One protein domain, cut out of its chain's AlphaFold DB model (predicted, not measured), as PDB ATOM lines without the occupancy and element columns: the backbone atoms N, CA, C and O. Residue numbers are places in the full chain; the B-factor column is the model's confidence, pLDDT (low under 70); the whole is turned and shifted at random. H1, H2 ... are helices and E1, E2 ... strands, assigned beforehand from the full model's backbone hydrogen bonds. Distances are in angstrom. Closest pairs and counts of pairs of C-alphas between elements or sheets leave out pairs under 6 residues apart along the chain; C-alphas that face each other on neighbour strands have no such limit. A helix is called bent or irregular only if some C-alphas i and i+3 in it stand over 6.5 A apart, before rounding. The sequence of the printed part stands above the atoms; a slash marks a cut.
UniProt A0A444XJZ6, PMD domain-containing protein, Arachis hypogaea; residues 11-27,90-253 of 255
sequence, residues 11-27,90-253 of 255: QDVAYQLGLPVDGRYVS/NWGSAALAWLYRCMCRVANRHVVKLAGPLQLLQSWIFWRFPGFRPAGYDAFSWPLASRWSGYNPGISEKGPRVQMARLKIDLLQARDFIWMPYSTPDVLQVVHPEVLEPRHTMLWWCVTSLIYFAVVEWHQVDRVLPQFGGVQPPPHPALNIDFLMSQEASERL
ATOM      1  N   GLN A  11      16.701  18.844 -21.399       95.50
ATOM      2  CA  GLN A  11      17.334  17.561 -21.724       95.50
ATOM      3  C   GLN A  11      18.153  17.669 -23.011       95.50
ATOM      4  O   GLN A  11      19.314  17.268 -23.042       95.50
ATOM      5  N   ASP A  12      17.574  18.243 -24.070       96.38
ATOM      6  CA  ASP A  12      18.281  18.413 -25.338       96.38
ATOM      7  C   ASP A  12      19.515  19.304 -25.161       96.38
ATOM      8  O   ASP A  12      20.572  18.987 -25.692       96.38
ATOM      9  N   VAL A  13      19.437  20.378 -24.374       94.69
ATOM     10  CA  VAL A  13      20.596  21.245 -24.104       94.69
ATOM     11  C   VAL A  13      21.717  20.486 -23.390       94.69
ATOM     12  O   VAL A  13      22.875  20.562 -23.813       94.69
ATOM     13  N   ALA A  14      21.376  19.728 -22.347       92.88
ATOM     14  CA  ALA A  14      22.343  18.974 -21.559       92.88
ATOM     15  C   ALA A  14      23.014  17.863 -22.390       92.88
ATOM     16  O   ALA A  14      24.233  17.707 -22.357       92.88
ATOM     17  N   TYR A  15      22.247  17.140 -23.210       94.00
ATOM     18  CA  TYR A  15      22.775  16.072 -24.065       94.00
ATOM     19  C   TYR A  15      23.564  16.611 -25.263       94.00
ATOM     20  O   TYR A  15      24.636  16.101 -25.593       94.00
ATOM     21  N   GLN A  16      23.033  17.628 -25.944       93.44
ATOM     22  CA  GLN A  16      23.579  18.110 -27.213       93.44
ATOM     23  C   GLN A  16      24.785  19.021 -27.020       93.44
ATOM     24  O   GLN A  16      25.741  18.903 -27.783       93.44
ATOM     25  N   LEU A  17      24.747  19.914 -26.028       90.75
ATOM     26  CA  LEU A  17      25.795  20.911 -25.802       90.75
ATOM     27  C   LEU A  17      26.646  20.637 -24.558       90.75
ATOM     28  O   LEU A  17      27.703  21.246 -24.428       90.75
ATOM     29  N   GLY A  18      26.210  19.755 -23.651       87.81
ATOM     30  CA  GLY A  18      26.925  19.506 -22.394       87.81
ATOM     31  C   GLY A  18      26.925  20.710 -21.450       87.81
ATOM     32  O   GLY A  18      27.820  20.833 -20.621       87.81
ATOM     33  N   LEU A  19      25.967  21.632 -21.603       86.06
ATOM     34  CA  LEU A  19      25.894  22.834 -20.775       86.06
ATOM     35  C   LEU A  19      25.159  22.560 -19.457       86.06
ATOM     36  O   LEU A  19      24.130  21.877 -19.484       86.06
ATOM     37  N   PRO A  20      25.621  23.144 -18.337       80.69
ATOM     38  CA  PRO A  20      24.936  23.046 -17.053       80.69
ATOM     39  C   PRO A  20      23.539  23.665 -17.137       80.69
ATOM     40  O   PRO A  20      23.357  24.775 -17.654       80.69
ATOM     41  N   VAL A  21      22.550  22.915 -16.651       84.12
ATOM     42  CA  VAL A  21      21.131  23.313 -16.594       84.12
ATOM     43  C   VAL A  21      20.664  23.602 -15.167       84.12
ATOM     44  O   VAL A  21      19.594  24.180 -14.976       84.12
ATOM     45  N   ASP A  22      21.473  23.235 -14.178       78.38
ATOM     46  CA  ASP A  22      21.412  23.675 -12.794       78.38
ATOM     47  C   ASP A  22      22.474  24.768 -12.566       78.38
ATOM     48  O   ASP A  22      23.456  24.884 -13.295       78.38
ATOM     49  N   GLY A  23      22.245  25.650 -11.595       76.12
ATOM     50  CA  GLY A  23      23.200  26.706 -11.251       76.12
ATOM     51  C   GLY A  23      22.621  28.115 -11.273       76.12
ATOM     52  O   GLY A  23      21.419  28.338 -11.442       76.12
ATOM     53  N   ARG A  24      23.503  29.094 -11.058       73.44
ATOM     54  CA  ARG A  24      23.138  30.509 -10.932       73.44
ATOM     55  C   ARG A  24      22.617  31.037 -12.265       73.44
ATOM     56  O   ARG A  24      23.228  30.824 -13.310       73.44
ATOM     57  N   TYR A  25      21.499  31.753 -12.242       59.66
ATOM     58  CA  TYR A  25      20.940  32.358 -13.447       59.66
ATOM     59  C   TYR A  25      21.928  33.363 -14.063       59.66
ATOM     60  O   TYR A  25      22.600  34.117 -13.356       59.66
ATOM     61  N   VAL A  26      22.016  33.384 -15.397       68.00
ATOM     62  CA  VAL A  26      22.869  34.334 -16.125       68.00
ATOM     63  C   VAL A  26      22.167  35.697 -16.154       68.00
ATOM     64  O   VAL A  26      21.353  35.993 -17.032       68.00
ATOM     65  N   SER A  27      22.472  36.531 -15.161       62.19
ATOM     66  CA  SER A  27      22.069  37.939 -15.082       62.19
ATOM     67  C   SER A  27      23.279  38.810 -14.764       62.19
ATOM     68  O   SER A  27      24.289  38.323 -14.263       62.19
ATOM     69  N   ASN A  90      23.917  28.689 -15.002       90.81
ATOM     70  CA  ASN A  90      22.936  27.959 -15.796       90.81
ATOM     71  C   ASN A  90      22.984  28.381 -17.277       90.81
ATOM     72  O   ASN A  90      22.067  29.014 -17.818       90.81
ATOM     73  N   TRP A  91      24.103  28.072 -17.933       93.12
ATOM     74  CA  TRP A  91      24.326  28.368 -19.348       93.12
ATOM     75  C   TRP A  91      23.312  27.674 -20.249       93.12
ATOM     76  O   TRP A  91      22.944  28.226 -21.287       93.12
ATOM     77  N   GLY A  92      22.837  26.493 -19.849       93.06
ATOM     78  CA  GLY A  92      21.877  25.722 -20.614       93.06
ATOM     79  C   GLY A  92      20.518  26.414 -20.716       93.06
ATOM     80  O   GLY A  92      20.000  26.594 -21.819       93.06
ATOM     81  N   SER A  93      19.979  26.898 -19.594       92.75
ATOM     82  CA  SER A  93      18.717  27.655 -19.597       92.75
ATOM     83  C   SER A  93      18.850  28.982 -20.333       92.75
ATOM     84  O   SER A  93      17.953  29.354 -21.087       92.75
ATOM     85  N   ALA A  94      19.982  29.674 -20.177       94.12
ATOM     86  CA  ALA A  94      20.246  30.911 -20.905       94.12
ATOM     87  C   ALA A  94      20.275  30.676 -22.427       94.12
ATOM     88  O   ALA A  94      19.645  31.417 -23.186       94.12
ATOM     89  N   ALA A  95      20.975  29.631 -22.881       94.81
ATOM     90  CA  ALA A  95      21.039  29.257 -24.291       94.81
ATOM     91  C   ALA A  95      19.654  28.903 -24.847       94.81
ATOM     92  O   ALA A  95      19.297  29.346 -25.940       94.81
ATOM     93  N   LEU A  96      18.855  28.156 -24.080       95.19
ATOM     94  CA  LEU A  96      17.510  27.760 -24.486       95.19
ATOM     95  C   LEU A  96      16.542  28.948 -24.547       95.19
ATOM     96  O   LEU A  96      15.837  29.093 -25.544       95.19
ATOM     97  N   ALA A  97      16.566  29.842 -23.552       94.75
ATOM     98  CA  ALA A  97      15.796  31.089 -23.571       94.75
ATOM     99  C   ALA A  97      16.129  31.932 -24.808       94.75
ATOM    100  O   ALA A  97      15.242  32.421 -25.511       94.75
ATOM    101  N   TRP A  98      17.422  32.083 -25.114       93.88
ATOM    102  CA  TRP A  98      17.840  32.830 -26.296       93.88
ATOM    103  C   TRP A  98      17.382  32.157 -27.594       93.88
ATOM    104  O   TRP A  98      16.885  32.840 -28.492       93.88
ATOM    105  N   LEU A  99      17.476  30.827 -27.682       94.44
ATOM    106  CA  LEU A  99      16.995  30.078 -28.838       94.44
ATOM    107  C   LEU A  99      15.488  30.255 -29.046       94.44
ATOM    108  O   LEU A  99      15.073  30.562 -30.163       94.44
ATOM    109  N   TYR A 100      14.683  30.121 -27.989       93.25
ATOM    110  CA  TYR A 100      13.236  30.343 -28.043       93.25
ATOM    111  C   TYR A 100      12.924  31.746 -28.566       93.25
ATOM    112  O   TYR A 100      12.233  31.887 -29.577       93.25
ATOM    113  N   ARG A 101      13.551  32.783 -27.997       91.81
ATOM    114  CA  ARG A 101      13.393  34.166 -28.471       91.81
ATOM    115  C   ARG A 101      13.775  34.327 -29.945       91.81
ATOM    116  O   ARG A 101      13.100  35.047 -30.687       91.81
ATOM    117  N   CYS A 102      14.857  33.692 -30.389       91.81
ATOM    118  CA  CYS A 102      15.299  33.724 -31.781       91.81
ATOM    119  C   CYS A 102      14.306  33.038 -32.729       91.81
ATOM    120  O   CYS A 102      14.019  33.592 -33.795       91.81
ATOM    121  N   MET A 103      13.740  31.896 -32.338       91.50
ATOM    122  CA  MET A 103      12.708  31.196 -33.107       91.50
ATOM    123  C   MET A 103      11.402  32.001 -33.171       91.50
ATOM    124  O   MET A 103      10.842  32.175 -34.252       91.50
ATOM    125  N   CYS A 104      10.962  32.608 -32.065       89.12
ATOM    126  CA  CYS A 104       9.802  33.505 -32.071       89.12
ATOM    127  C   CYS A 104      10.010  34.692 -33.024       89.12
ATOM    128  O   CYS A 104       9.119  35.057 -33.787       89.12
ATOM    129  N   ARG A 105      11.214  35.278 -33.038       89.38
ATOM    130  CA  ARG A 105      11.545  36.388 -33.944       89.38
ATOM    131  C   ARG A 105      11.568  35.970 -35.413       89.38
ATOM    132  O   ARG A 105      11.159  36.768 -36.251       89.38
ATOM    133  N   VAL A 106      12.061  34.772 -35.744       90.12
ATOM    134  CA  VAL A 106      12.136  34.312 -37.146       90.12
ATOM    135  C   VAL A 106      10.766  33.962 -37.727       90.12
ATOM    136  O   VAL A 106      10.604  33.996 -38.941       90.12
ATOM    137  N   ALA A 107       9.764  33.695 -36.883       87.00
ATOM    138  CA  ALA A 107       8.384  33.512 -37.331       87.00
ATOM    139  C   ALA A 107       7.787  34.787 -37.964       87.00
ATOM    140  O   ALA A 107       6.810  34.721 -38.710       87.00
ATOM    141  N   ASN A 108       8.376  35.961 -37.713       87.88
ATOM    142  CA  ASN A 108       7.989  37.194 -38.387       87.88
ATOM    143  C   ASN A 108       8.491  37.201 -39.842       87.88
ATOM    144  O   ASN A 108       9.695  37.145 -40.089       87.88
ATOM    145  N   ARG A 109       7.572  37.390 -40.801       86.69
ATOM    146  CA  ARG A 109       7.847  37.413 -42.254       86.69
ATOM    147  C   ARG A 109       8.960  38.372 -42.698       86.69
ATOM    148  O   ARG A 109       9.534  38.187 -43.764       86.69
ATOM    149  N   HIS A 110       9.249  39.413 -41.914       88.88
ATOM    150  CA  HIS A 110      10.288  40.400 -42.224       88.88
ATOM    151  C   HIS A 110      11.693  39.962 -41.777       88.88
ATOM    152  O   HIS A 110      12.686  40.610 -42.106       88.88
ATOM    153  N   VAL A 111      11.806  38.862 -41.029       85.75
ATOM    154  CA  VAL A 111      13.077  38.341 -40.532       85.75
ATOM    155  C   VAL A 111      13.591  37.236 -41.451       85.75
ATOM    156  O   VAL A 111      13.063  36.135 -41.492       85.75
ATOM    157  N   VAL A 112      14.692  37.517 -42.150       84.19
ATOM    158  CA  VAL A 112      15.283  36.600 -43.147       84.19
ATOM    159  C   VAL A 112      16.476  35.782 -42.636       84.19
ATOM    160  O   VAL A 112      17.012  34.947 -43.361       84.19
ATOM    161  N   LYS A 113      16.932  36.031 -41.402       85.12
ATOM    162  CA  LYS A 113      18.058  35.322 -40.769       85.12
ATOM    163  C   LYS A 113      17.697  34.905 -39.350       85.12
ATOM    164  O   LYS A 113      17.260  35.747 -38.559       85.12
ATOM    165  N   LEU A 114      17.943  33.637 -39.040       88.12
ATOM    166  CA  LEU A 114      17.925  33.094 -37.684       88.12
ATOM    167  C   LEU A 114      19.309  33.276 -37.040       88.12
ATOM    168  O   LEU A 114      20.324  33.211 -37.729       88.12
ATOM    169  N   ALA A 115      19.327  33.527 -35.734       87.69
ATOM    170  CA  ALA A 115      20.530  33.635 -34.910       87.69
ATOM    171  C   ALA A 115      20.357  32.773 -33.643       87.69
ATOM    172  O   ALA A 115      19.313  32.134 -33.491       87.69
ATOM    173  N   GLY A 116      21.339  32.777 -32.743       89.44
ATOM    174  CA  GLY A 116      21.336  31.978 -31.512       89.44
ATOM    175  C   GLY A 116      22.055  30.629 -31.650       89.44
ATOM    176  O   GLY A 116      22.856  30.476 -32.573       89.44
ATOM    177  N   PRO A 117      21.784  29.657 -30.755       91.00
ATOM    178  CA  PRO A 117      22.456  28.357 -30.723       91.00
ATOM    179  C   PRO A 117      22.046  27.456 -31.904       91.00
ATOM    180  O   PRO A 117      21.323  26.469 -31.756       91.00
ATOM    181  N   LEU A 118      22.491  27.790 -33.118       91.19
ATOM    182  CA  LEU A 118      22.087  27.084 -34.339       91.19
ATOM    183  C   LEU A 118      22.553  25.627 -34.353       91.19
ATOM    184  O   LEU A 118      21.854  24.781 -34.903       91.19
ATOM    185  N   GLN A 119      23.684  25.325 -33.714       90.88
ATOM    186  CA  GLN A 119      24.173  23.954 -33.578       90.88
ATOM    187  C   GLN A 119      23.211  23.085 -32.753       90.88
ATOM    188  O   GLN A 119      22.974  21.934 -33.114       90.88
ATOM    189  N   LEU A 120      22.603  23.642 -31.695       95.38
ATOM    190  CA  LEU A 120      21.586  22.946 -30.902       95.38
ATOM    191  C   LEU A 120      20.347  22.656 -31.746       95.38
ATOM    192  O   LEU A 120      19.912  21.510 -31.806       95.38
ATOM    193  N   LEU A 121      19.820  23.668 -32.444       94.81
ATOM    194  CA  LEU A 121      18.652  23.503 -33.311       94.81
ATOM    195  C   LEU A 121      18.916  22.488 -34.431       94.81
ATOM    196  O   LEU A 121      18.101  21.602 -34.675       94.81
ATOM    197  N   GLN A 122      20.065  22.592 -35.097       93.62
ATOM    198  CA  GLN A 122      20.443  21.692 -36.181       93.62
ATOM    199  C   GLN A 122      20.613  20.255 -35.687       93.62
ATOM    200  O   GLN A 122      20.046  19.337 -36.279       93.62
ATOM    201  N   SER A 123      21.366  20.059 -34.601       95.19
ATOM    202  CA  SER A 123      21.566  18.730 -34.029       95.19
ATOM    203  C   SER A 123      20.233  18.126 -33.593       95.19
ATOM    204  O   SER A 123      19.928  16.990 -33.952       95.19
ATOM    205  N   TRP A 124      19.389  18.902 -32.910       96.44
ATOM    206  CA  TRP A 124      18.058  18.465 -32.497       96.44
ATOM    207  C   TRP A 124      17.225  17.962 -33.685       96.44
ATOM    208  O   TRP A 124      16.681  16.861 -33.621       96.44
ATOM    209  N   ILE A 125      17.212  18.687 -34.812       94.88
ATOM    210  CA  ILE A 125      16.527  18.238 -36.037       94.88
ATOM    211  C   ILE A 125      17.073  16.881 -36.513       94.88
ATOM    212  O   ILE A 125      16.290  15.992 -36.831       94.88
ATOM    213  N   PHE A 126      18.393  16.676 -36.539       95.06
ATOM    214  CA  PHE A 126      19.003  15.422 -37.015       95.06
ATOM    215  C   PHE A 126      18.762  14.215 -36.098       95.06
ATOM    216  O   PHE A 126      18.731  13.064 -36.560       95.06
ATOM    217  N   TRP A 127      18.599  14.462 -34.801       95.38
ATOM    218  CA  TRP A 127      18.255  13.431 -33.827       95.38
ATOM    219  C   TRP A 127      16.768  13.066 -33.870       95.38
ATOM    220  O   TRP A 127      16.442  11.888 -33.743       95.38
ATOM    221  N   ARG A 128      15.881  14.041 -34.105       94.94
ATOM    222  CA  ARG A 128      14.423  13.841 -34.127       94.94
ATOM    223  C   ARG A 128      13.877  13.400 -35.483       94.94
ATOM    224  O   ARG A 128      12.927  12.628 -35.516       94.94
ATOM    225  N   PHE A 129      14.478  13.849 -36.583       94.12
ATOM    226  CA  PHE A 129      14.027  13.563 -37.943       94.12
ATOM    227  C   PHE A 129      15.135  12.880 -38.761       94.12
ATOM    228  O   PHE A 129      15.941  13.557 -39.414       94.12
ATOM    229  N   PRO A 130      15.175  11.535 -38.798       91.75
ATOM    230  CA  PRO A 130      16.191  10.787 -39.542       91.75
ATOM    231  C   PRO A 130      16.298  11.183 -41.018       91.75
ATOM    232  O   PRO A 130      17.393  11.191 -41.570       91.75
ATOM    233  N   GLY A 131      15.191  11.594 -41.648       90.69
ATOM    234  CA  GLY A 131      15.167  12.026 -43.049       90.69
ATOM    235  C   GLY A 131      15.989  13.287 -43.361       90.69
ATOM    236  O   GLY A 131      16.288  13.535 -44.533       90.69
ATOM    237  N   PHE A 132      16.367  14.080 -42.351       90.88
ATOM    238  CA  PHE A 132      17.239  15.255 -42.504       90.88
ATOM    239  C   PHE A 132      18.692  14.988 -42.109       90.88
ATOM    240  O   PHE A 132      19.545  15.842 -42.346       90.88
ATOM    241  N   ARG A 133      18.984  13.824 -41.522       90.69
ATOM    242  CA  ARG A 133      20.315  13.476 -41.033       90.69
ATOM    243  C   ARG A 133      21.309  13.327 -42.197       90.69
ATOM    244  O   ARG A 133      20.978  12.680 -43.192       90.69
ATOM    245  N   PRO A 134      22.528  13.878 -42.087       90.12
ATOM    246  CA  PRO A 134      23.583  13.603 -43.053       90.12
ATOM    247  C   PRO A 134      24.120  12.171 -42.910       90.12
ATOM    248  O   PRO A 134      24.240  11.650 -41.802       90.12
ATOM    249  N   ALA A 135      24.466  11.540 -44.033       88.25
ATOM    250  CA  ALA A 135      25.100  10.221 -44.044       88.25
ATOM    251  C   ALA A 135      26.576  10.297 -43.607       88.25
ATOM    252  O   ALA A 135      27.214  11.336 -43.776       88.25
ATOM    253  N   GLY A 136      27.116   9.190 -43.081       89.12
ATOM    254  CA  GLY A 136      28.533   9.070 -42.701       89.12
ATOM    255  C   GLY A 136      28.877   9.555 -41.288       89.12
ATOM    256  O   GLY A 136      30.051   9.672 -40.955       89.12
ATOM    257  N   TYR A 137      27.871   9.824 -40.455       89.75
ATOM    258  CA  TYR A 137      28.033  10.284 -39.073       89.75
ATOM    259  C   TYR A 137      27.462   9.249 -38.102       89.75
ATOM    260  O   TYR A 137      26.512   9.531 -37.378       89.75
ATOM    261  N   ASP A 138      27.977   8.022 -38.116       86.38
ATOM    262  CA  ASP A 138      27.409   6.919 -37.323       86.38
ATOM    263  C   ASP A 138      27.979   6.832 -35.902       86.38
ATOM    264  O   ASP A 138      27.302   6.346 -35.000       86.38
ATOM    265  N   ALA A 139      29.178   7.378 -35.678       87.44
ATOM    266  CA  ALA A 139      29.819   7.394 -34.369       87.44
ATOM    267  C   ALA A 139      29.137   8.385 -33.412       87.44
ATOM    268  O   ALA A 139      28.919   9.550 -33.750       87.44
ATOM    269  N   PHE A 140      28.833   7.927 -32.197       88.44
ATOM    270  CA  PHE A 140      28.395   8.796 -31.112       88.44
ATOM    271  C   PHE A 140      29.605   9.377 -30.374       88.44
ATOM    272  O   PHE A 140      30.585   8.684 -30.112       88.44
ATOM    273  N   SER A 141      29.517  10.651 -30.015       87.38
ATOM    274  CA  SER A 141      30.505  11.366 -29.209       87.38
ATOM    275  C   SER A 141      29.784  12.357 -28.304       87.38
ATOM    276  O   SER A 141      28.678  12.795 -28.626       87.38
ATOM    277  N   TRP A 142      30.397  12.718 -27.176       86.62
ATOM    278  CA  TRP A 142      29.843  13.717 -26.267       86.62
ATOM    279  C   TRP A 142      30.649  15.021 -26.307       86.62
ATOM    280  O   TRP A 142      31.880  14.959 -26.310       86.62
ATOM    281  N   PRO A 143      29.987  16.196 -26.328       92.81
ATOM    282  CA  PRO A 143      28.530  16.424 -26.401       92.81
ATOM    283  C   PRO A 143      27.885  15.903 -27.694       92.81
ATOM    284  O   PRO A 143      28.550  15.886 -28.727       92.81
ATOM    285  N   LEU A 144      26.604  15.501 -27.690       93.12
ATOM    286  CA  LEU A 144      25.996  14.808 -28.845       93.12
ATOM    287  C   LEU A 144      25.979  15.633 -30.138       93.12
ATOM    288  O   LEU A 144      25.968  15.056 -31.225       93.12
ATOM    289  N   ALA A 145      26.015  16.966 -30.060       91.75
ATOM    290  CA  ALA A 145      26.106  17.806 -31.248       91.75
ATOM    291  C   ALA A 145      27.477  17.721 -31.944       91.75
ATOM    292  O   ALA A 145      27.575  18.033 -33.133       91.75
ATOM    293  N   SER A 146      28.523  17.273 -31.236       89.44
ATOM    294  CA  SER A 146      29.853  17.029 -31.814       89.44
ATOM    295  C   SER A 146      29.839  15.907 -32.852       89.44
ATOM    296  O   SER A 146      30.680  15.912 -33.750       89.44
ATOM    297  N   ARG A 147      28.829  15.025 -32.806       89.25
ATOM    298  CA  ARG A 147      28.582  13.994 -33.819       89.25
ATOM    299  C   ARG A 147      28.546  14.563 -35.230       89.25
ATOM    300  O   ARG A 147      28.948  13.880 -36.153       89.25
ATOM    301  N   TRP A 148      28.068  15.792 -35.408       89.56
ATOM    302  CA  TRP A 148      27.929  16.431 -36.720       89.56
ATOM    303  C   TRP A 148      29.097  17.366 -37.051       89.56
ATOM    304  O   TRP A 148      28.996  18.183 -37.969       89.56
ATOM    305  N   SER A 149      30.190  17.304 -36.284       83.44
ATOM    306  CA  SER A 149      31.367  18.140 -36.508       83.44
ATOM    307  C   SER A 149      31.935  17.909 -37.908       83.44
ATOM    308  O   SER A 149      32.049  16.777 -38.369       83.44
ATOM    309  N   GLY A 150      32.265  18.996 -38.607       80.69
ATOM    310  CA  GLY A 150      32.726  18.942 -39.996       80.69
ATOM    311  C   GLY A 150      31.612  18.829 -41.042       80.69
ATOM    312  O   GLY A 150      31.906  18.926 -42.235       80.69
ATOM    313  N   TYR A 151      30.338  18.710 -40.640       84.81
ATOM    314  CA  TYR A 151      29.222  18.782 -41.580       84.81
ATOM    315  C   TYR A 151      29.142  20.172 -42.213       84.81
ATOM    316  O   TYR A 151      28.644  21.128 -41.617       84.81
ATOM    317  N   ASN A 152      29.612  20.269 -43.455       78.94
ATOM    318  CA  ASN A 152      29.523  21.479 -44.252       78.94
ATOM    319  C   ASN A 152      28.649  21.231 -45.487       78.94
ATOM    320  O   ASN A 152      29.081  20.569 -46.434       78.94
ATOM    321  N   PRO A 153      27.407  21.737 -45.504       73.12
ATOM    322  CA  PRO A 153      26.588  21.643 -46.694       73.12
ATOM    323  C   PRO A 153      27.176  22.503 -47.823       73.12
ATOM    324  O   PRO A 153      27.259  23.723 -47.692       73.12
ATOM    325  N   GLY A 154      27.542  21.877 -48.945       68.12
ATOM    326  CA  GLY A 154      28.105  22.568 -50.110       68.12
ATOM    327  C   GLY A 154      27.271  23.777 -50.562       68.12
ATOM    328  O   GLY A 154      26.046  23.701 -50.688       68.12
ATOM    329  N   ILE A 155      27.943  24.909 -50.811       62.62
ATOM    330  CA  ILE A 155      27.310  26.201 -51.144       62.62
ATOM    331  C   ILE A 155      26.583  26.147 -52.502       62.62
ATOM    332  O   ILE A 155      25.560  26.811 -52.679       62.62
ATOM    333  N   SER A 156      27.074  25.328 -53.437       60.91
ATOM    334  CA  SER A 156      26.570  25.203 -54.814       60.91
ATOM    335  C   SER A 156      25.137  24.663 -54.918       60.91
ATOM    336  O   SER A 156      24.441  24.968 -55.879       60.91
ATOM    337  N   GLU A 157      24.651  23.923 -53.920       68.25
ATOM    338  CA  GLU A 157      23.361  23.219 -53.990       68.25
ATOM    339  C   GLU A 157      22.253  23.863 -53.143       68.25
ATOM    340  O   GLU A 157      21.221  23.246 -52.866       68.25
ATOM    341  N   LYS A 158      22.432  25.113 -52.695       79.00
ATOM    342  CA  LYS A 158      21.499  25.751 -51.750       79.00
ATOM    343  C   LYS A 158      20.043  25.744 -52.238       79.00
ATOM    344  O   LYS A 158      19.155  25.444 -51.445       79.00
ATOM    345  N   GLY A 159      19.800  26.056 -53.512       84.56
ATOM    346  CA  GLY A 159      18.453  26.088 -54.099       84.56
ATOM    347  C   GLY A 159      17.761  24.717 -54.079       84.56
ATOM    348  O   GLY A 159      16.759  24.568 -53.373       84.56
ATOM    349  N   PRO A 160      18.313  23.705 -54.776       85.81
ATOM    350  CA  PRO A 160      17.766  22.346 -54.789       85.81
ATOM    351  C   PRO A 160      17.597  21.741 -53.390       85.81
ATOM    352  O   PRO A 160      16.566  21.141 -53.092       85.81
ATOM    353  N   ARG A 161      18.554  21.965 -52.480       84.62
ATOM    354  CA  ARG A 161      18.459  21.499 -51.087       84.62
ATOM    355  C   ARG A 161      17.281  22.104 -50.335       84.62
ATOM    356  O   ARG A 161      16.613  21.391 -49.594       84.62
ATOM    357  N   VAL A 162      17.027  23.404 -50.496       88.06
ATOM    358  CA  VAL A 162      15.885  24.067 -49.846       88.06
ATOM    359  C   VAL A 162      14.568  23.527 -50.397       88.06
ATOM    360  O   VAL A 162      13.651  23.276 -49.620       88.06
ATOM    361  N   GLN A 163      14.476  23.307 -51.709       89.06
ATOM    362  CA  GLN A 163      13.295  22.697 -52.328       89.06
ATOM    363  C   GLN A 163      13.065  21.272 -51.807       89.06
ATOM    364  O   GLN A 163      11.961  20.949 -51.379       89.06
ATOM    365  N   MET A 164      14.121  20.458 -51.752       88.25
ATOM    366  CA  MET A 164      14.066  19.096 -51.217       88.25
ATOM    367  C   MET A 164      13.681  19.076 -49.732       88.25
ATOM    368  O   MET A 164      12.876  18.252 -49.310       88.25
ATOM    369  N   ALA A 165      14.227  19.992 -48.930       88.88
ATOM    370  CA  ALA A 165      13.882  20.106 -47.519       88.88
ATOM    371  C   ALA A 165      12.406  20.479 -47.324       88.88
ATOM    372  O   ALA A 165      11.750  19.875 -46.483       88.88
ATOM    373  N   ARG A 166      11.869  21.418 -48.119       91.88
ATOM    374  CA  ARG A 166      10.439  21.774 -48.092       91.88
ATOM    375  C   ARG A 166       9.559  20.583 -48.440       91.88
ATOM    376  O   ARG A 166       8.686  20.251 -47.654       91.88
ATOM    377  N   LEU A 167       9.868  19.882 -49.532       92.88
ATOM    378  CA  LEU A 167       9.133  18.682 -49.928       92.88
ATOM    379  C   LEU A 167       9.143  17.617 -48.823       92.88
ATOM    380  O   LEU A 167       8.112  17.026 -48.528       92.88
ATOM    381  N   LYS A 168      10.296  17.389 -48.178       91.50
ATOM    382  CA  LYS A 168      10.382  16.472 -47.035       91.50
ATOM    383  C   LYS A 168       9.473  16.913 -45.891       91.50
ATOM    384  O   LYS A 168       8.782  16.060 -45.357       91.50
ATOM    385  N   ILE A 169       9.462  18.205 -45.544       90.81
ATOM    386  CA  ILE A 169       8.582  18.760 -44.501       90.81
ATOM    387  C   ILE A 169       7.106  18.555 -44.865       90.81
ATOM    388  O   ILE A 169       6.345  18.092 -44.021       90.81
ATOM    389  N   ASP A 170       6.719  18.851 -46.107       93.12
ATOM    390  CA  ASP A 170       5.334  18.727 -46.581       93.12
ATOM    391  C   ASP A 170       4.830  17.273 -46.544       93.12
ATOM    392  O   ASP A 170       3.635  17.028 -46.381       93.12
ATOM    393  N   LEU A 171       5.742  16.302 -46.667       92.50
ATOM    394  CA  LEU A 171       5.443  14.869 -46.652       92.50
ATOM    395  C   LEU A 171       5.604  14.204 -45.271       92.50
ATOM    396  O   LEU A 171       5.347  13.003 -45.164       92.50
ATOM    397  N   LEU A 172       6.016  14.942 -44.229       91.06
ATOM    398  CA  LEU A 172       6.275  14.377 -42.899       91.06
ATOM    399  C   LEU A 172       5.032  13.706 -42.299       91.06
ATOM    400  O   LEU A 172       3.958  14.299 -42.189       91.06
ATOM    401  N   GLN A 173       5.217  12.477 -41.827       90.38
ATOM    402  CA  GLN A 173       4.243  11.704 -41.065       90.38
ATOM    403  C   GLN A 173       4.636  11.649 -39.582       90.38
ATOM    404  O   GLN A 173       5.803  11.802 -39.225       90.38
ATOM    405  N   ALA A 174       3.679  11.328 -38.704       86.44
ATOM    406  CA  ALA A 174       3.924  11.162 -37.261       86.44
ATOM    407  C   ALA A 174       5.090  10.214 -36.946       86.44
ATOM    408  O   ALA A 174       5.880  10.456 -36.040       86.44
ATOM    409  N   ARG A 175       5.167   9.113 -37.702       90.25
ATOM    410  CA  ARG A 175       6.161   8.046 -37.533       90.25
ATOM    411  C   ARG A 175       7.579   8.464 -37.915       90.25
ATOM    412  O   ARG A 175       8.523   7.781 -37.541       90.25
ATOM    413  N   ASP A 176       7.720   9.556 -38.666       92.38
ATOM    414  CA  ASP A 176       9.024  10.056 -39.102       92.38
ATOM    415  C   ASP A 176       9.716  10.867 -37.989       92.38
ATOM    416  O   ASP A 176      10.891  11.216 -38.120       92.38
ATOM    417  N   PHE A 177       8.997  11.155 -36.895       92.81
ATOM    418  CA  PHE A 177       9.504  11.837 -35.711       92.81
ATOM    419  C   PHE A 177       9.888  10.847 -34.605       92.81
ATOM    420  O   PHE A 177       9.082  10.028 -34.162       92.81
ATOM    421  N   ILE A 178      11.113  10.975 -34.098       94.56
ATOM    422  CA  ILE A 178      11.607  10.204 -32.957       94.56
ATOM    423  C   ILE A 178      11.327  10.967 -31.658       94.56
ATOM    424  O   ILE A 178      11.997  11.943 -31.310       94.56
ATOM    425  N   TRP A 179      10.362  10.463 -30.892       93.31
ATOM    426  CA  TRP A 179       9.969  11.031 -29.602       93.31
ATOM    427  C   TRP A 179      11.012  10.850 -28.500       93.31
ATOM    428  O   TRP A 179      11.143  11.721 -27.653       93.31
ATOM    429  N   MET A 180      11.810   9.786 -28.523       94.62
ATOM    430  CA  MET A 180      12.812   9.524 -27.482       94.62
ATOM    431  C   MET A 180      14.152   9.101 -28.106       94.62
ATOM    432  O   MET A 180      14.477   7.917 -28.147       94.62
ATOM    433  N   PRO A 181      14.936  10.050 -28.651       94.12
ATOM    434  CA  PRO A 181      16.149   9.749 -29.410       94.12
ATOM    435  C   PRO A 181      17.339   9.329 -28.537       94.12
ATOM    436  O   PRO A 181      18.329   8.843 -29.075       94.12
ATOM    437  N   TYR A 182      17.257   9.522 -27.217       93.94
ATOM    438  CA  TYR A 182      18.366   9.302 -26.282       93.94
ATOM    439  C   TYR A 182      18.234   8.024 -25.445       93.94
ATOM    440  O   TYR A 182      19.060   7.776 -24.575       93.94
ATOM    441  N   SER A 183      17.201   7.212 -25.679       90.38
ATOM    442  CA  SER A 183      16.920   6.021 -24.865       90.38
ATOM    443  C   SER A 183      17.816   4.819 -25.178       90.38
ATOM    444  O   SER A 183      17.708   3.799 -24.502       90.38
ATOM    445  N   THR A 184      18.662   4.885 -26.210       91.62
ATOM    446  CA  THR A 184      19.509   3.751 -26.591       91.62
ATOM    447  C   THR A 184      20.754   3.653 -25.699       91.62
ATOM    448  O   THR A 184      21.347   4.681 -25.357       91.62
ATOM    449  N   PRO A 185      21.208   2.432 -25.353       91.12
ATOM    450  CA  PRO A 185      22.406   2.238 -24.534       91.12
ATOM    451  C   PRO A 185      23.655   2.913 -25.112       91.12
ATOM    452  O   PRO A 185      24.409   3.526 -24.364       91.12
ATOM    453  N   ASP A 186      23.827   2.876 -26.435       91.81
ATOM    454  CA  ASP A 186      24.979   3.481 -27.121       91.81
ATOM    455  C   ASP A 186      25.077   4.995 -26.882       91.81
ATOM    456  O   ASP A 186      26.167   5.557 -26.809       91.81
ATOM    457  N   VAL A 187      23.930   5.667 -26.734       92.62
ATOM    458  CA  VAL A 187      23.879   7.102 -26.430       92.62
ATOM    459  C   VAL A 187      24.179   7.347 -24.962       92.62
ATOM    460  O   VAL A 187      24.972   8.227 -24.637       92.62
ATOM    461  N   LEU A 188      23.584   6.558 -24.069       90.81
ATOM    462  CA  LEU A 188      23.795   6.707 -22.629       90.81
ATOM    463  C   LEU A 188      25.251   6.443 -22.220       90.81
ATOM    464  O   LEU A 188      25.726   7.060 -21.275       90.81
ATOM    465  N   GLN A 189      25.971   5.581 -22.946       91.00
ATOM    466  CA  GLN A 189      27.385   5.286 -22.688       91.00
ATOM    467  C   GLN A 189      28.331   6.447 -23.010       91.00
ATOM    468  O   GLN A 189      29.385   6.551 -22.385       91.00
ATOM    469  N   VAL A 190      27.992   7.304 -23.978       90.44
ATOM    470  CA  VAL A 190      28.851   8.446 -24.333       90.44
ATOM    471  C   VAL A 190      28.557   9.682 -23.491       90.44
ATOM    472  O   VAL A 190      29.431  10.531 -23.340       90.44
ATOM    473  N   VAL A 191      27.340   9.812 -22.952       91.19
ATOM    474  CA  VAL A 191      26.926  10.989 -22.179       91.19
ATOM    475  C   VAL A 191      27.658  11.042 -20.840       91.19
ATOM    476  O   VAL A 191      27.739  10.050 -20.122       91.19
ATOM    477  N   HIS A 192      28.173  12.224 -20.490       88.12
ATOM    478  CA  HIS A 192      28.887  12.420 -19.231       88.12
ATOM    479  C   HIS A 192      27.995  12.067 -18.019       88.12
ATOM    480  O   HIS A 192      26.877  12.585 -17.941       88.12
ATOM    481  N   PRO A 193      28.466  11.252 -17.050       88.44
ATOM    482  CA  PRO A 193      27.636  10.756 -15.947       88.44
ATOM    483  C   PRO A 193      26.962  11.851 -15.118       88.44
ATOM    484  O   PRO A 193      25.817  11.680 -14.711       88.44
ATOM    485  N   GLU A 194      27.631  12.993 -14.929       87.50
ATOM    486  CA  GLU A 194      27.066  14.129 -14.190       87.50
ATOM    487  C   GLU A 194      25.733  14.593 -14.798       87.50
ATOM    488  O   GLU A 194      24.789  14.865 -14.067       87.50
ATOM    489  N   VAL A 195      25.589  14.587 -16.129       87.75
ATOM    490  CA  VAL A 195      24.344  14.985 -16.814       87.75
ATOM    491  C   VAL A 195      23.170  14.068 -16.448       87.75
ATOM    492  O   VAL A 195      22.018  14.497 -16.477       87.75
ATOM    493  N   LEU A 196      23.447  12.813 -16.093       89.50
ATOM    494  CA  LEU A 196      22.438  11.816 -15.734       89.50
ATOM    495  C   LEU A 196      22.065  11.853 -14.244       89.50
ATOM    496  O   LEU A 196      21.196  11.095 -13.813       89.50
ATOM    497  N   GLU A 197      22.693  12.720 -13.450       90.38
ATOM    498  CA  GLU A 197      22.376  12.842 -12.032       90.38
ATOM    499  C   GLU A 197      20.934  13.334 -11.805       90.38
ATOM    500  O   GLU A 197      20.451  14.211 -12.533       90.38
ATOM    501  N   PRO A 198      20.242  12.841 -10.755       89.88
ATOM    502  CA  PRO A 198      18.856  13.208 -10.461       89.88
ATOM    503  C   PRO A 198      18.598  14.717 -10.395       89.88
ATOM    504  O   PRO A 198      17.576  15.191 -10.884       89.88
ATOM    505  N   ARG A 199      19.544  15.492  -9.848       86.25
ATOM    506  CA  ARG A 199      19.425  16.956  -9.756       86.25
ATOM    507  C   ARG A 199      19.252  17.636 -11.119       86.25
ATOM    508  O   ARG A 199      18.522  18.616 -11.207       86.25
ATOM    509  N   HIS A 200      19.867  17.103 -12.178       85.88
ATOM    510  CA  HIS A 200      19.735  17.627 -13.539       85.88
ATOM    511  C   HIS A 200      18.511  17.053 -14.238       85.88
ATOM    512  O   HIS A 200      17.763  17.789 -14.878       85.88
ATOM    513  N   THR A 201      18.295  15.743 -14.104       89.25
ATOM    514  CA  THR A 201      17.213  15.054 -14.813       89.25
ATOM    515  C   THR A 201      15.847  15.547 -14.356       89.25
ATOM    516  O   THR A 201      14.968  15.700 -15.195       89.25
ATOM    517  N   MET A 202      15.674  15.890 -13.073       88.88
ATOM    518  CA  MET A 202      14.436  16.485 -12.554       88.88
ATOM    519  C   MET A 202      14.104  17.823 -13.230       88.88
ATOM    520  O   MET A 202      12.943  18.065 -13.557       88.88
ATOM    521  N   LEU A 203      15.110  18.661 -13.508       89.62
ATOM    522  CA  LEU A 203      14.910  19.963 -14.156       89.62
ATOM    523  C   LEU A 203      14.389  19.836 -15.590       89.62
ATOM    524  O   LEU A 203      13.718  20.743 -16.074       89.62
ATOM    525  N   TRP A 204      14.642  18.711 -16.265       89.81
ATOM    526  CA  TRP A 204      14.138  18.480 -17.624       89.81
ATOM    527  C   TRP A 204      12.617  18.379 -17.697       89.81
ATOM    528  O   TRP A 204      12.065  18.561 -18.777       89.81
ATOM    529  N   TRP A 205      11.958  18.098 -16.571       87.69
ATOM    530  CA  TRP A 205      10.508  17.936 -16.467       87.69
ATOM    531  C   TRP A 205       9.815  19.167 -15.879       87.69
ATOM    532  O   TRP A 205       8.588  19.201 -15.783       87.69
ATOM    533  N   CYS A 206      10.577  20.177 -15.458       89.25
ATOM    534  CA  CYS A 206      10.020  21.340 -14.789       89.25
ATOM    535  C   CYS A 206       9.350  22.293 -15.782       89.25
ATOM    536  O   CYS A 206       9.968  22.753 -16.744       89.25
ATOM    537  N   VAL A 207       8.111  22.678 -15.472       90.81
ATOM    538  CA  VAL A 207       7.486  23.865 -16.060       90.81
ATOM    539  C   VAL A 207       8.046  25.090 -15.342       90.81
ATOM    540  O   VAL A 207       7.760  25.302 -14.167       90.81
ATOM    541  N   THR A 208       8.908  25.858 -16.008       91.38
ATOM    542  CA  THR A 208       9.660  26.949 -15.362       91.38
ATOM    543  C   THR A 208      10.001  28.079 -16.327       91.38
ATOM    544  O   THR A 208       9.907  27.922 -17.543       91.38
ATOM    545  N   SER A 209      10.411  29.230 -15.801       90.31
ATOM    546  CA  SER A 209      10.936  30.338 -16.597       90.31
ATOM    547  C   SER A 209      12.430  30.161 -16.870       90.31
ATOM    548  O   SER A 209      13.229  30.001 -15.945       90.31
ATOM    549  N   LEU A 210      12.822  30.270 -18.133       93.00
ATOM    550  CA  LEU A 210      14.208  30.341 -18.574       93.00
ATOM    551  C   LEU A 210      14.639  31.803 -18.643       93.00
ATOM    552  O   LEU A 210      13.920  32.642 -19.189       93.00
ATOM    553  N   ILE A 211      15.827  32.103 -18.121       89.25
ATOM    554  CA  ILE A 211      16.325  33.475 -18.001       89.25
ATOM    555  C   ILE A 211      17.612  33.634 -18.808       89.25
ATOM    556  O   ILE A 211      18.603  32.938 -18.587       89.25
ATOM    557  N   TYR A 212      17.601  34.612 -19.710       88.81
ATOM    558  CA  TYR A 212      18.761  35.123 -20.428       88.81
ATOM    559  C   TYR A 212      18.801  36.654 -20.300       88.81
ATOM    560  O   TYR A 212      18.263  37.391 -21.129       88.81
ATOM    561  N   PHE A 213      19.450  37.160 -19.246       87.50
ATOM    562  CA  PHE A 213      19.411  38.580 -18.873       87.50
ATOM    563  C   PHE A 213      17.971  39.128 -18.802       87.50
ATOM    564  O   PHE A 213      17.196  38.694 -17.964       87.50
ATOM    565  N   ALA A 214      17.615  40.080 -19.671       84.44
ATOM    566  CA  ALA A 214      16.280  40.677 -19.739       84.44
ATOM    567  C   ALA A 214      15.280  39.840 -20.559       84.44
ATOM    568  O   ALA A 214      14.117  40.207 -20.672       84.44
ATOM    569  N   VAL A 215      15.734  38.752 -21.187       85.69
ATOM    570  CA  VAL A 215      14.865  37.818 -21.900       85.69
ATOM    571  C   VAL A 215      14.410  36.754 -20.915       85.69
ATOM    572  O   VAL A 215      15.236  36.038 -20.350       85.69
ATOM    573  N   VAL A 216      13.099  36.647 -20.749       89.38
ATOM    574  CA  VAL A 216      12.448  35.578 -19.996       89.38
ATOM    575  C   VAL A 216      11.563  34.814 -20.973       89.38
ATOM    576  O   VAL A 216      10.865  35.436 -21.776       89.38
ATOM    577  N   GLU A 217      11.627  33.485 -20.939       91.50
ATOM    578  CA  GLU A 217      10.822  32.582 -21.772       91.50
ATOM    579  C   GLU A 217      10.254  31.445 -20.919       91.50
ATOM    580  O   GLU A 217      10.942  30.943 -20.033       91.50
ATOM    581  N   TRP A 218       9.025  30.998 -21.183       91.19
ATOM    582  CA  TRP A 218       8.461  29.835 -20.490       91.19
ATOM    583  C   TRP A 218       8.957  28.524 -21.101       91.19
ATOM    584  O   TRP A 218       8.853  28.297 -22.305       91.19
ATOM    585  N   HIS A 219       9.432  27.622 -20.248       92.12
ATOM    586  CA  HIS A 219       9.681  26.228 -20.574       92.12
ATOM    587  C   HIS A 219       8.465  25.388 -20.181       92.12
ATOM    588  O   HIS A 219       8.325  25.002 -19.026       92.12
ATOM    589  N   GLN A 220       7.557  25.137 -21.128       89.94
ATOM    590  CA  GLN A 220       6.301  24.411 -20.886       89.94
ATOM    591  C   GLN A 220       6.425  22.921 -21.234       89.94
ATOM    592  O   GLN A 220       5.917  22.457 -22.257       89.94
ATOM    593  N   VAL A 221       7.157  22.172 -20.405       90.06
ATOM    594  CA  VAL A 221       7.417  20.736 -20.633       90.06
ATOM    595  C   VAL A 221       6.144  19.886 -20.572       90.06
ATOM    596  O   VAL A 221       6.030  18.880 -21.271       90.06
ATOM    597  N   ASP A 222       5.150  20.332 -19.810       89.88
ATOM    598  CA  ASP A 222       3.810  19.749 -19.703       89.88
ATOM    599  C   ASP A 222       3.060  19.648 -21.045       89.88
ATOM    600  O   ASP A 222       2.099  18.886 -21.171       89.88
ATOM    601  N   ARG A 223       3.513  20.376 -22.069       90.50
ATOM    602  CA  ARG A 223       2.962  20.339 -23.431       90.50
ATOM    603  C   ARG A 223       3.665  19.350 -24.361       90.50
ATOM    604  O   ARG A 223       3.168  19.099 -25.455       90.50
ATOM    605  N   VAL A 224       4.813  18.808 -23.953       92.06
ATOM    606  CA  VAL A 224       5.674  17.952 -24.788       92.06
ATOM    607  C   VAL A 224       6.030  16.631 -24.101       92.06
ATOM    608  O   VAL A 224       7.089  16.052 -24.349       92.06
ATOM    609  N   LEU A 225       5.127  16.119 -23.260       91.19
ATOM    610  CA  LEU A 225       5.313  14.883 -22.489       91.19
ATOM    611  C   LEU A 225       5.703  13.651 -23.327       91.19
ATOM    612  O   LEU A 225       6.514  12.855 -22.843       91.19
ATOM    613  N   PRO A 226       5.232  13.478 -24.581       91.75
ATOM    614  CA  PRO A 226       5.669  12.366 -25.420       91.75
ATOM    615  C   PRO A 226       7.175  12.344 -25.682       91.75
ATOM    616  O   PRO A 226       7.732  11.267 -25.883       91.75
ATOM    617  N   GLN A 227       7.868  13.489 -25.600       92.75
ATOM    618  CA  GLN A 227       9.331  13.528 -25.715       92.75
ATOM    619  C   GLN A 227      10.061  12.809 -24.572       92.75
ATOM    620  O   GLN A 227      11.256  12.536 -24.676       92.75
ATOM    621  N   PHE A 228       9.331  12.494 -23.503       91.06
ATOM    622  CA  PHE A 228       9.808  11.808 -22.314       91.06
ATOM    623  C   PHE A 228       9.048  10.496 -22.055       91.06
ATOM    624  O   PHE A 228       9.062   9.970 -20.945       91.06
ATOM    625  N   GLY A 229       8.351   9.972 -23.070       90.44
ATOM    626  CA  GLY A 229       7.574   8.733 -22.966       90.44
ATOM    627  C   GLY A 229       6.226   8.885 -22.257       90.44
ATOM    628  O   GLY A 229       5.554   7.885 -22.012       90.44
ATOM    629  N   GLY A 230       5.817  10.115 -21.935       88.94
ATOM    630  CA  GLY A 230       4.508  10.411 -21.361       88.94
ATOM    631  C   GLY A 230       3.397  10.511 -22.410       88.94
ATOM    632  O   GLY A 230       3.638  10.645 -23.608       88.94
ATOM    633  N   VAL A 231       2.146  10.484 -21.952       87.50
ATOM    634  CA  VAL A 231       0.969  10.734 -22.798       87.50
ATOM    635  C   VAL A 231       0.615  12.215 -22.723       87.50
ATOM    636  O   VAL A 231       0.566  12.771 -21.630       87.50
ATOM    637  N   GLN A 232       0.350  12.852 -23.868       87.75
ATOM    638  CA  GLN A 232      -0.023  14.267 -23.908       87.75
ATOM    639  C   GLN A 232      -1.526  14.449 -23.635       87.75
ATOM    640  O   GLN A 232      -2.333  14.034 -24.472       87.75
ATOM    641  N   PRO A 233      -1.936  15.083 -22.518       84.25
ATOM    642  CA  PRO A 233      -3.310  15.547 -22.354       84.25
ATOM    643  C   PRO A 233      -3.583  16.761 -23.262       84.25
ATOM    644  O   PRO A 233      -2.632  17.383 -23.754       84.25
ATOM    645  N   PRO A 234      -4.859  17.141 -23.474       83.50
ATOM    646  CA  PRO A 234      -5.202  18.390 -24.149       83.50
ATOM    647  C   PRO A 234      -4.422  19.562 -23.531       83.50
ATOM    648  O   PRO A 234      -4.535  19.784 -22.323       83.50
ATOM    649  N   PRO A 235      -3.598  20.282 -24.311       79.00
ATOM    650  CA  PRO A 235      -2.729  21.302 -23.750       79.00
ATOM    651  C   PRO A 235      -3.556  22.494 -23.263       79.00
ATOM    652  O   PRO A 235      -4.437  22.991 -23.968       79.00
ATOM    653  N   HIS A 236      -3.238  22.983 -22.066       81.38
ATOM    654  CA  HIS A 236      -3.742  24.268 -21.587       81.38
ATOM    655  C   HIS A 236      -3.236  25.418 -22.478       81.38
ATOM    656  O   HIS A 236      -2.288  25.233 -23.248       81.38
ATOM    657  N   PRO A 237      -3.829  26.624 -22.415       82.81
ATOM    658  CA  PRO A 237      -3.283  27.793 -23.100       82.81
ATOM    659  C   PRO A 237      -1.807  28.034 -22.754       82.81
ATOM    660  O   PRO A 237      -1.367  27.771 -21.635       82.81
ATOM    661  N   ALA A 238      -1.025  28.498 -23.731       80.69
ATOM    662  CA  ALA A 238       0.390  28.784 -23.509       80.69
ATOM    663  C   ALA A 238       0.539  29.937 -22.514       80.69
ATOM    664  O   ALA A 238      -0.198  30.923 -22.590       80.69
ATOM    665  N   LEU A 239       1.489  29.808 -21.589       79.94
ATOM    666  CA  LEU A 239       1.770  30.868 -20.631       79.94
ATOM    667  C   LEU A 239       2.410  32.035 -21.382       79.94
ATOM    668  O   LEU A 239       3.416  31.872 -22.072       79.94
ATOM    669  N   ASN A 240       1.824  33.222 -21.244       75.94
ATOM    670  CA  ASN A 240       2.325  34.433 -21.877       75.94
ATOM    671  C   ASN A 240       2.939  35.356 -20.815       75.94
ATOM    672  O   ASN A 240       2.246  35.832 -19.917       75.94
ATOM    673  N   ILE A 241       4.244  35.611 -20.928       70.12
ATOM    674  CA  ILE A 241       4.984  36.489 -20.009       70.12
ATOM    675  C   ILE A 241       4.510  37.931 -20.122       70.12
ATOM    676  O   ILE A 241       4.373  38.592 -19.100       70.12
ATOM    677  N   ASP A 242       4.210  38.415 -21.327       67.44
ATOM    678  CA  ASP A 242       3.745  39.791 -21.523       67.44
ATOM    679  C   ASP A 242       2.381  40.005 -20.841       67.44
ATOM    680  O   ASP A 242       2.117  41.058 -20.260       67.44
ATOM    681  N   PHE A 243       1.529  38.974 -20.843       61.72
ATOM    682  CA  PHE A 243       0.267  38.976 -20.099       61.72
ATOM    683  C   PHE A 243       0.487  39.022 -18.578       61.72
ATOM    684  O   PHE A 243      -0.108  39.853 -17.903       61.72
ATOM    685  N   LEU A 244       1.382  38.193 -18.032       60.16
ATOM    686  CA  LEU A 244       1.677  38.193 -16.592       60.16
ATOM    687  C   LEU A 244       2.326  39.510 -16.131       60.16
ATOM    688  O   LEU A 244       1.903  40.096 -15.139       60.16
ATOM    689  N   MET A 245       3.293  40.027 -16.894       61.00
ATOM    690  CA  MET A 245       3.976  41.288 -16.584       61.00
ATOM    691  C   MET A 245       3.047  42.505 -16.693       61.00
ATOM    692  O   MET A 245       3.219  43.481 -15.963       61.00
ATOM    693  N   SER A 246       2.052  42.465 -17.588       59.47
ATOM    694  CA  SER A 246       1.039  43.525 -17.694       59.47
ATOM    695  C   SER A 246      -0.001  43.465 -16.573       59.47
ATOM    696  O   SER A 246      -0.437  44.522 -16.117       59.47
ATOM    697  N   GLN A 247      -0.349  42.275 -16.072       56.31
ATOM    698  CA  GLN A 247      -1.200  42.140 -14.886       56.31
ATOM    699  C   GLN A 247      -0.490  42.626 -13.617       56.31
ATOM    700  O   GLN A 247      -1.060  43.436 -12.892       56.31
ATOM    701  N   GLU A 248       0.779  42.265 -13.407       53.22
ATOM    702  CA  GLU A 248       1.555  42.780 -12.268       53.22
ATOM    703  C   GLU A 248       1.767  44.301 -12.321       53.22
ATOM    704  O   GLU A 248       1.821  44.963 -11.284       53.22
ATOM    705  N   ALA A 249       1.910  44.879 -13.519       52.59
ATOM    706  CA  ALA A 249       1.978  46.329 -13.681       52.59
ATOM    707  C   ALA A 249       0.626  46.999 -13.380       52.59
ATOM    708  O   ALA A 249       0.599  48.077 -12.789       52.59
ATOM    709  N   SER A 250      -0.486  46.352 -13.748       49.62
ATOM    710  CA  SER A 250      -1.843  46.825 -13.458       49.62
ATOM    711  C   SER A 250      -2.171  46.763 -11.964       49.62
ATOM    712  O   SER A 250      -2.789  47.687 -11.445       49.62
ATOM    713  N   GLU A 251      -1.730  45.724 -11.253       50.62
ATOM    714  CA  GLU A 251      -1.935  45.587  -9.803       50.62
ATOM    715  C   GLU A 251      -1.104  46.592  -8.993       50.62
ATOM    716  O   GLU A 251      -1.533  47.037  -7.932       50.62
ATOM    717  N   ARG A 252       0.046  47.041  -9.516       49.34
ATOM    718  CA  ARG A 252       0.855  48.116  -8.906       49.34
ATOM    719  C   ARG A 252       0.320  49.532  -9.169       49.34
ATOM    720  O   ARG A 252       0.867  50.487  -8.623       49.34
ATOM    721  N   LEU A 253      -0.712  49.677 -10.003       45.88
ATOM    722  CA  LEU A 253      -1.334  50.958 -10.368       45.88
ATOM    723  C   LEU A 253      -2.722  51.171  -9.738       45.88
ATOM    724  O   LEU A 253      -3.343  52.203  -9.995       45.88
TER     725      LEU A 253
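What this domain is: This is residues 11 to 27 and 90 to 253 of the 255 residues of the protein "PMD domain-containing protein" of Arachis hypogaea (UniProt A0A444XJZ6). A small group of helices, H1, H3 and H4, packs together in the middle; beside it the longer helix H2 carries a two-stranded hairpin, E1 and E2, packed on its residues 91 to 101. Helices H6, H7 and H8 follow one another along one side, H5 lies well out from the middle, and residues 243 to 253, mostly in H10, stick out as an arm that makes the length. The printed part has 181 residues with ten named helices and two strands, in the order H1 to H8, E1, E2, H9, H10. It is mostly helix, with an antiparallel sheet in the order E1 - E2. It is compact, with a radius of gyration of the C-alphas of 18.1 A, and spans 59 by 43 by 34 A.

How they stand to each other: E1, residues 208 to 212, and E2, residues 215 to 219, form an antiparallel hairpin at 152 degrees, with N 210 and O 217 at 2.8 A and N 217 and O 210 at 3.0 A, both within hydrogen-bond range. H2, residues 91 to 106, has 12 pairs of C-alphas within 8 A of E1, the closest being Ala 94 and Tyr 212 at 4.5 A. H1, residues 11 to 17, only just touches H2, with 3 pairs of C-alphas within 8 A, the closest being Val 13 and Gly 92 at 5.8 A, made by residues 92 to 96 of H2 alone; they are about perpendicular at 85 degrees. H1 touches H3, residues 118 to 128, at a steep tilt of 57 degrees, opposite ways; their closest C-alphas, Gln 16 and Leu 120, are 6.4 A apart. H4, residues 144 to 148, touches H1, with the C-alphas of Gln 16 and Leu 144 closest at 4.4 A. H7, residues 193 to 196, and H8, residues 198 to 203, are each close to H1 but not clearly touching, with closest C-alphas Ala 14 and Val 195 at 6.5 A, and Gln 11 and Thr 201 at 7.4 A. H5, residues 155 to 170, H6, residues 185 to 190, H9, residues 225 to 228, and H10, residues 241 to 251, touch no helix. Every O i to N i+4 pair is within hydrogen-bond range in H1, H2, H3 and H10, against 10 of 12 in H5, 1 of 2 in H6 and H8, and 0 of 1 in H4, where 2 of 2 O i to N i+3 pairs are; H7 and H9 are too short for an i+4 pair.

Where its parts are: H1 begins at C-alpha 11, (17.334, 17.561, -21.724). E1 is 13.2 A long and E2 12.8 A. H2 is 22.4 A long, H3 15.3 A and H5 23.7 A. H5 is irregular, with C-alphas 156 and 159 8.2 A apart, and has a kink of 33 degrees near residue 162. H10, 15.3 A long, ends at C-alpha 251, (-1.935, 45.587, -9.803).

The domain as a whole: The C-alphas farthest apart, of Gly 136 and Leu 253, are 60.8 A apart. Residues 28 to 89 are not printed, and C-alphas 27 and 90 are 10.0 A apart across the cut. The links H2 to H3, H3 to H4, H5 to H6 and H9 to H10 are long. The mean pLDDT of the printed part is 86.0; residues 25 to 27, 154 to 157 and 242 to 253 are under 70.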